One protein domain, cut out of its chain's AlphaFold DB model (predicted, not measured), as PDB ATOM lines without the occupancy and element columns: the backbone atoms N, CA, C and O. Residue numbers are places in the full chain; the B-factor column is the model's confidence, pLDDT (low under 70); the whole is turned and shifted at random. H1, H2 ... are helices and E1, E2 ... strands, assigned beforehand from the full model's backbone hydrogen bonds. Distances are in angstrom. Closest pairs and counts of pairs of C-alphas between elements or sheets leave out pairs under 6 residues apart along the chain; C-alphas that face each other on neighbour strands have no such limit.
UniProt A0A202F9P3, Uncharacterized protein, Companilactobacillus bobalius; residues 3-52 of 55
ATOM      1  N   LEU A   3     170.843 163.649  91.987       97.19
ATOM      2  CA  LEU A   3     171.129 164.488  93.142       97.19
ATOM      3  C   LEU A   3     171.246 165.921  92.638       97.19
ATOM      4  O   LEU A   3     172.020 166.185  91.720       97.19
ATOM      5  N   THR A   4     170.506 166.832  93.253       97.31
ATOM      6  CA  THR A   4     170.518 168.247  92.884       97.31
ATOM      7  C   THR A   4     170.977 169.067  94.077       97.31
ATOM      8  O   THR A   4     170.356 169.022  95.142       97.31
ATOM      9  N   ASP A   5     172.037 169.854  93.898       97.12
ATOM     10  CA  ASP A   5     172.371 170.898  94.861       97.12
ATOM     11  C   ASP A   5     171.356 172.044  94.753       97.12
ATOM     12  O   ASP A   5     171.192 172.659  93.699       97.12
ATOM     13  N   ARG A   6     170.673 172.356  95.859       95.56
ATOM     14  CA  ARG A   6     169.607 173.370  95.879       95.56
ATOM     15  C   ARG A   6     170.103 174.790  95.612       95.56
ATOM     16  O   ARG A   6     169.310 175.605  95.157       95.56
ATOM     17  N   ALA A   7     171.351 175.108  95.954       95.56
ATOM     18  CA  ALA A   7     171.863 176.473  95.843       95.56
ATOM     19  C   ALA A   7     172.375 176.784  94.431       95.56
ATOM     20  O   ALA A   7     172.082 177.846  93.888       95.56
ATOM     21  N   SER A   8     173.145 175.865  93.847       96.38
ATOM     22  CA  SER A   8     173.796 176.053  92.545       96.38
ATOM     23  C   SER A   8     173.039 175.445  91.368       96.38
ATOM     24  O   SER A   8     173.393 175.735  90.228       96.38
ATOM     25  N   HIS A   9     172.030 174.604  91.621       96.19
ATOM     26  CA  HIS A   9     171.400 173.750  90.608       96.19
ATOM     27  C   HIS A   9     172.385 172.808  89.896       96.19
ATOM     28  O   HIS A   9     172.108 172.339  88.795       96.19
ATOM     29  N   TYR A  10     173.535 172.510  90.511       96.62
ATOM     30  CA  TYR A  10     174.424 171.465  90.019       96.62
ATOM     31  C   TYR A  10     173.763 170.094  90.185       96.62
ATOM     32  O   TYR A  10     173.226 169.779  91.252       96.62
ATOM     33  N   GLU A  11     173.821 169.276  89.136       97.69
ATOM     34  CA  GLU A  11     173.184 167.963  89.098       97.69
ATOM     35  C   GLU A  11     174.211 166.847  88.923       97.69
ATOM     36  O   GLU A  11     175.065 166.886  88.037       97.69
ATOM     37  N   ILE A  12     174.070 165.805  89.740       97.81
ATOM     38  CA  ILE A  12     174.742 164.521  89.553       97.81
ATOM     39  C   ILE A  12     173.674 163.521  89.120       97.81
ATOM     40  O   ILE A  12     172.751 163.217  89.877       97.81
ATOM     41  N   ILE A  13     173.799 162.997  87.901       97.81
ATOM     42  CA  ILE A  13     172.861 162.020  87.339       97.81
ATOM     43  C   ILE A  13     173.567 160.670  87.227       97.81
ATOM     44  O   ILE A  13     174.495 160.501  86.440       97.81
ATOM     45  N   VAL A  14     173.091 159.689  87.990       97.19
ATOM     46  CA  VAL A  14     173.637 158.328  88.022       97.19
ATOM     47  C   VAL A  14     172.639 157.350  87.426       97.19
ATOM     48  O   VAL A  14     171.485 157.250  87.866       97.19
ATOM     49  N   LYS A  15     173.085 156.578  86.433       97.75
ATOM     50  CA  LYS A  15     172.312 155.458  85.896       97.75
ATOM     51  C   LYS A  15     172.435 154.264  86.842       97.75
ATOM     52  O   LYS A  15     173.511 153.695  86.975       97.75
ATOM     53  N   ILE A  16     171.322 153.875  87.455       97.50
ATOM     54  CA  ILE A  16     171.231 152.710  88.344       97.50
ATOM     55  C   ILE A  16     170.488 151.563  87.641       97.50
ATOM     56  O   ILE A  16     169.655 151.832  86.770       97.50
ATOM     57  N   PRO A  17     170.782 150.292  87.966       97.31
ATOM     58  CA  PRO A  17     170.192 149.145  87.273       97.31
ATOM     59  C   PRO A  17     168.698 148.952  87.567       97.31
ATOM     60  O   PRO A  17     167.981 148.403  86.736       97.31
ATOM     61  N   ASN A  18     168.229 149.376  88.739       97.38
ATOM     62  CA  ASN A  18     166.831 149.321  89.165       97.38
ATOM     63  C   ASN A  18     166.594 150.345  90.296       97.38
ATOM     64  O   ASN A  18     167.545 150.973  90.754       97.38
ATOM     65  N   TYR A  19     165.341 150.516  90.724       94.62
ATOM     66  CA  TYR A  19     164.926 151.508  91.728       94.62
ATOM     67  C   TYR A  19     164.834 150.950  93.162       94.62
ATOM     68  O   TYR A  19     164.296 151.616  94.040       94.62
ATOM     69  N   HIS A  20     165.281 149.719  93.422       97.31
ATOM     70  CA  HIS A  20     165.176 149.132  94.757       97.31
ATOM     71  C   HIS A  20     166.031 149.894  95.773       97.31
ATOM     72  O   HIS A  20     167.070 150.466  95.440       97.31
ATOM     73  N   SER A  21     165.599 149.869  97.033       96.31
ATOM     74  CA  SER A  21     166.199 150.689  98.084       96.31
ATOM     75  C   SER A  21     167.656 150.364  98.387       96.31
ATOM     76  O   SER A  21     168.438 151.275  98.646       96.31
ATOM     77  N   ASP A  22     168.052 149.101  98.253       97.25
ATOM     78  CA  ASP A  22     169.449 148.678  98.370       97.25
ATOM     79  C   ASP A  22     170.313 149.216  97.218       97.25
ATOM     80  O   ASP A  22     171.464 149.608  97.412       97.25
ATOM     81  N   THR A  23     169.744 149.273  96.013       97.50
ATOM     82  CA  THR A  23     170.407 149.803  94.821       97.50
ATOM     83  C   THR A  23     170.596 151.315  94.934       97.50
ATOM     84  O   THR A  23     171.688 151.809  94.655       97.50
ATOM     85  N   CYS A  24     169.579 152.050  95.395       97.00
ATOM     86  CA  CYS A  24     169.677 153.488  95.652       97.00
ATOM     87  C   CYS A  24     170.680 153.810  96.769       97.00
ATOM     88  O   CYS A  24     171.498 154.713  96.601       97.00
ATOM     89  N   GLN A  25     170.666 153.051  97.872       96.88
ATOM     90  CA  GLN A  25     171.609 153.230  98.978       96.88
ATOM     91  C   GLN A  25     173.060 153.051  98.523       96.88
ATOM     92  O   GLN A  25     173.891 153.921  98.777       96.88
ATOM     93  N   ARG A  26     173.362 151.951  97.819       97.69
ATOM     94  CA  ARG A  26     174.714 151.693  97.301       97.69
ATOM     95  C   ARG A  26     175.152 152.764  96.313       97.69
ATOM     96  O   ARG A  26     176.218 153.333  96.482       97.69
ATOM     97  N   ALA A  27     174.295 153.102  95.349       97.56
ATOM     98  CA  ALA A  27     174.616 154.128  94.363       97.56
ATOM     99  C   ALA A  27     174.878 155.498  95.005       97.56
ATOM    100  O   ALA A  27     175.692 156.263  94.496       97.56
ATOM    101  N   LEU A  28     174.194 155.830  96.105       97.19
ATOM    102  CA  LEU A  28     174.437 157.077  96.820       97.19
ATOM    103  C   LEU A  28     175.786 157.036  97.535       97.19
ATOM    104  O   LEU A  28     176.538 158.005  97.454       97.19
ATOM    105  N   GLN A  29     176.084 155.931  98.222       97.50
ATOM    106  CA  GLN A  29     177.358 155.764  98.913       97.50
ATOM    107  C   GLN A  29     178.530 155.834  97.928       97.50
ATOM    108  O   GLN A  29     179.475 156.571  98.182       97.50
ATOM    109  N   ASP A  30     178.411 155.185  96.765       98.00
ATOM    110  CA  ASP A  30     179.421 155.237  95.702       98.00
ATOM    111  C   ASP A  30     179.674 156.681  95.225       98.00
ATOM    112  O   ASP A  30     180.819 157.083  95.041       98.00
ATOM    113  N   VAL A  31     178.619 157.497  95.070       97.81
ATOM    114  CA  VAL A  31     178.751 158.924  94.707       97.81
ATOM    115  C   VAL A  31     179.445 159.730  95.805       97.81
ATOM    116  O   VAL A  31     180.285 160.578  95.505       97.81
ATOM    117  N   ILE A  32     179.085 159.494  97.069       97.56
ATOM    118  CA  ILE A  32     179.679 160.190  98.218       97.56
ATOM    119  C   ILE A  32     181.162 159.837  98.353       97.56
ATOM    120  O   ILE A  32     181.973 160.726  98.614       97.56
ATOM    121  N   ASP A  33     181.514 158.568  98.158       97.69
ATOM    122  CA  ASP A  33     182.888 158.082  98.260       97.69
ATOM    123  C   ASP A  33     183.762 158.595  97.102       97.69
ATOM    124  O   ASP A  33     184.916 158.954  97.335       97.69
ATOM    125  N   ASP A  34     183.211 158.700  95.887       97.50
ATOM    126  CA  ASP A  34     183.914 159.206  94.696       97.50
ATOM    127  C   ASP A  34     184.213 160.714  94.778       97.50
ATOM    128  O   ASP A  34     185.352 161.149  94.602       97.50
ATOM    129  N   TYR A  35     183.207 161.532  95.103       95.88
ATOM    130  CA  TYR A  35     183.375 162.990  95.215       95.88
ATOM    131  C   TYR A  35     184.026 163.412  96.538       95.88
ATOM    132  O   TYR A  35     184.645 164.473  96.619       95.88
ATOM    133  N   GLY A  36     183.871 162.599  97.581       97.06
ATOM    134  CA  GLY A  36     184.347 162.858  98.930       97.06
ATOM    135  C   GLY A  36     183.240 163.367  99.868       97.06
ATOM    136  O   GLY A  36     182.520 164.321  99.548       97.06
ATOM    137  N   PRO A  37     183.141 162.821 101.098       95.25
ATOM    138  CA  PRO A  37     182.042 163.115 102.020       95.25
ATOM    139  C   PRO A  37     181.989 164.576 102.486       95.25
ATOM    140  O   PRO A  37     180.927 165.063 102.866       95.25
ATOM    141  N   SER A  38     183.097 165.324 102.409       96.75
ATOM    142  CA  SER A  38     183.126 166.755 102.745       96.75
ATOM    143  C   SER A  38     182.241 167.622 101.842       96.75
ATOM    144  O   SER A  38     181.892 168.740 102.230       96.75
ATOM    145  N   HIS A  39     181.869 167.125 100.659       94.88
ATOM    146  CA  HIS A  39     180.985 167.822  99.725       94.88
ATOM    147  C   HIS A  39     179.491 167.624 100.034       94.88
ATOM    148  O   HIS A  39     178.675 168.433  99.597       94.88
ATOM    149  N   PHE A  40     179.122 166.628 100.851       95.19
ATOM    150  CA  PHE A  40     177.729 166.282 101.153       95.19
ATOM    151  C   PHE A  40     177.405 166.534 102.628       95.19
ATOM    152  O   PHE A  40     177.416 165.631 103.459       95.19
ATOM    153  N   LYS A  41     177.090 167.787 102.975       94.75
ATOM    154  CA  LYS A  41     176.736 168.153 104.363       94.75
ATOM    155  C   LYS A  41     175.396 167.574 104.809       94.75
ATOM    156  O   LYS A  41     175.208 167.234 105.972       94.75
ATOM    157  N   THR A  42     174.430 167.548 103.901       95.06
ATOM    158  CA  THR A  42     173.086 167.031 104.146       95.06
ATOM    159  C   THR A  42     172.533 166.533 102.827       95.06
ATOM    160  O   THR A  42     172.585 167.251 101.829       95.06
ATOM    161  N   VAL A  43     171.990 165.322 102.835       94.94
ATOM    162  CA  VAL A  43     171.259 164.749 101.707       94.94
ATOM    163  C   VAL A  43     169.831 164.516 102.178       94.94
ATOM    164  O   VAL A  43     169.611 163.967 103.254       94.94
ATOM    165  N   THR A  44     168.863 164.996 101.404       95.44
ATOM    166  CA  THR A  44     167.436 164.808 101.683       95.44
ATOM    167  C   THR A  44     166.811 164.024 100.548       95.44
ATOM    168  O   THR A  44     167.092 164.331  99.389       95.44
ATOM    169  N   PHE A  45     165.927 163.094 100.882       94.38
ATOM    170  CA  PHE A  45     165.180 162.285  99.925       94.38
ATOM    171  C   PHE A  45     163.697 162.639 100.002       94.38
ATOM    172  O   PHE A  45     163.240 163.222 100.990       94.38
ATOM    173  N   ASP A  46     162.946 162.312  98.956       92.38
ATOM    174  CA  ASP A  46     161.498 162.220  99.100       92.38
ATOM    175  C   ASP A  46     161.127 160.971  99.925       92.38
ATOM    176  O   ASP A  46     161.972 160.142 100.264       92.38
ATOM    177  N   ASN A  47     159.847 160.839 100.278       93.38
ATOM    178  CA  ASN A  47     159.349 159.692 101.045       93.38
ATOM    179  C   ASN A  47     159.103 158.450 100.161       93.38
ATOM    180  O   ASN A  47     158.205 157.653 100.445       93.38
ATOM    181  N   GLY A  48     159.843 158.308  99.061       94.62
ATOM    182  CA  GLY A  48     159.762 157.175  98.152       94.62
ATOM    183  C   GLY A  48     160.232 155.868  98.793       94.62
ATOM    184  O   GLY A  48     161.163 155.824  99.602       94.62
ATOM    185  N   SER A  49     159.595 154.759  98.410       94.62
ATOM    186  CA  SER A  49     159.969 153.409  98.867       94.62
ATOM    187  C   SER A  49     161.402 153.012  98.482       94.62
ATOM    188  O   SER A  49     162.051 152.229  99.177       94.62
ATOM    189  N   GLU A  50     161.910 153.592  97.401       95.38
ATOM    190  CA  GLU A  50     163.276 153.480  96.902       95.38
ATOM    191  C   GLU A  50     164.320 154.081  97.855       95.38
ATOM    192  O   GLU A  50     165.507 153.826  97.694       95.38
ATOM    193  N   PHE A  51     163.905 154.838  98.875       92.50
ATOM    194  CA  PHE A  51     164.793 155.426  99.879       92.50
ATOM    195  C   PHE A  51     164.549 154.870 101.290       92.50
ATOM    196  O   PHE A  51     165.139 155.350 102.250       92.50
ATOM    197  N   ALA A  52     163.754 153.806 101.439       91.62
ATOM    198  CA  ALA A  52     163.406 153.233 102.747       91.62
ATOM    199  C   ALA A  52     164.602 152.689 103.560       91.62
ATOM    200  O   ALA A  52     164.469 152.434 104.751       91.62
TER     201      ALA A  52
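What this domain is: This is residues 3 to 52 of the 55 residues of an uncharacterized protein of Companilactobacillus bobalius (UniProt A0A202F9P3). There is little regular structure here: one helix, H1, with a small strand-paired turn, residues 3 to 12, set off from it, and a long last stretch, residues 36 to 52, that folds back toward the end where H1 begins. The printed part has 50 residues, with strand E1 and then helix H1 along the chain; these hold 18 residues, mostly helix. It is compact and rounded, with a radius of gyration of the C-alphas of 11.1 A and spans of 27 by 22 by 17 A.

How they stand to each other: Begin at residues 3 to 4, which pair antiparallel with residues 11 to 12 of E1, residues 11 to 13. E1 pairs with no named strand. A short link of 7 residues leads to H1, residues 21 to 35, and the two are apart. In H1 every O i to N i+4 pair is within hydrogen-bond range.

Where its parts are: Find C-alpha 11 at (173.184, 167.963, 89.098); E1 runs 6.2 A from there to C-alpha 13. Find C-alpha 21 at (166.199, 150.689, 98.084); H1 runs 21.3 A to C-alpha 35 at (183.375, 162.990, 95.215).

The domain as a whole: The C-alphas of Ala 7 and Pro 17, the two farthest apart, are 28.7 A apart. The printed part has no cut, and no printed residue is under 70 in pLDDT.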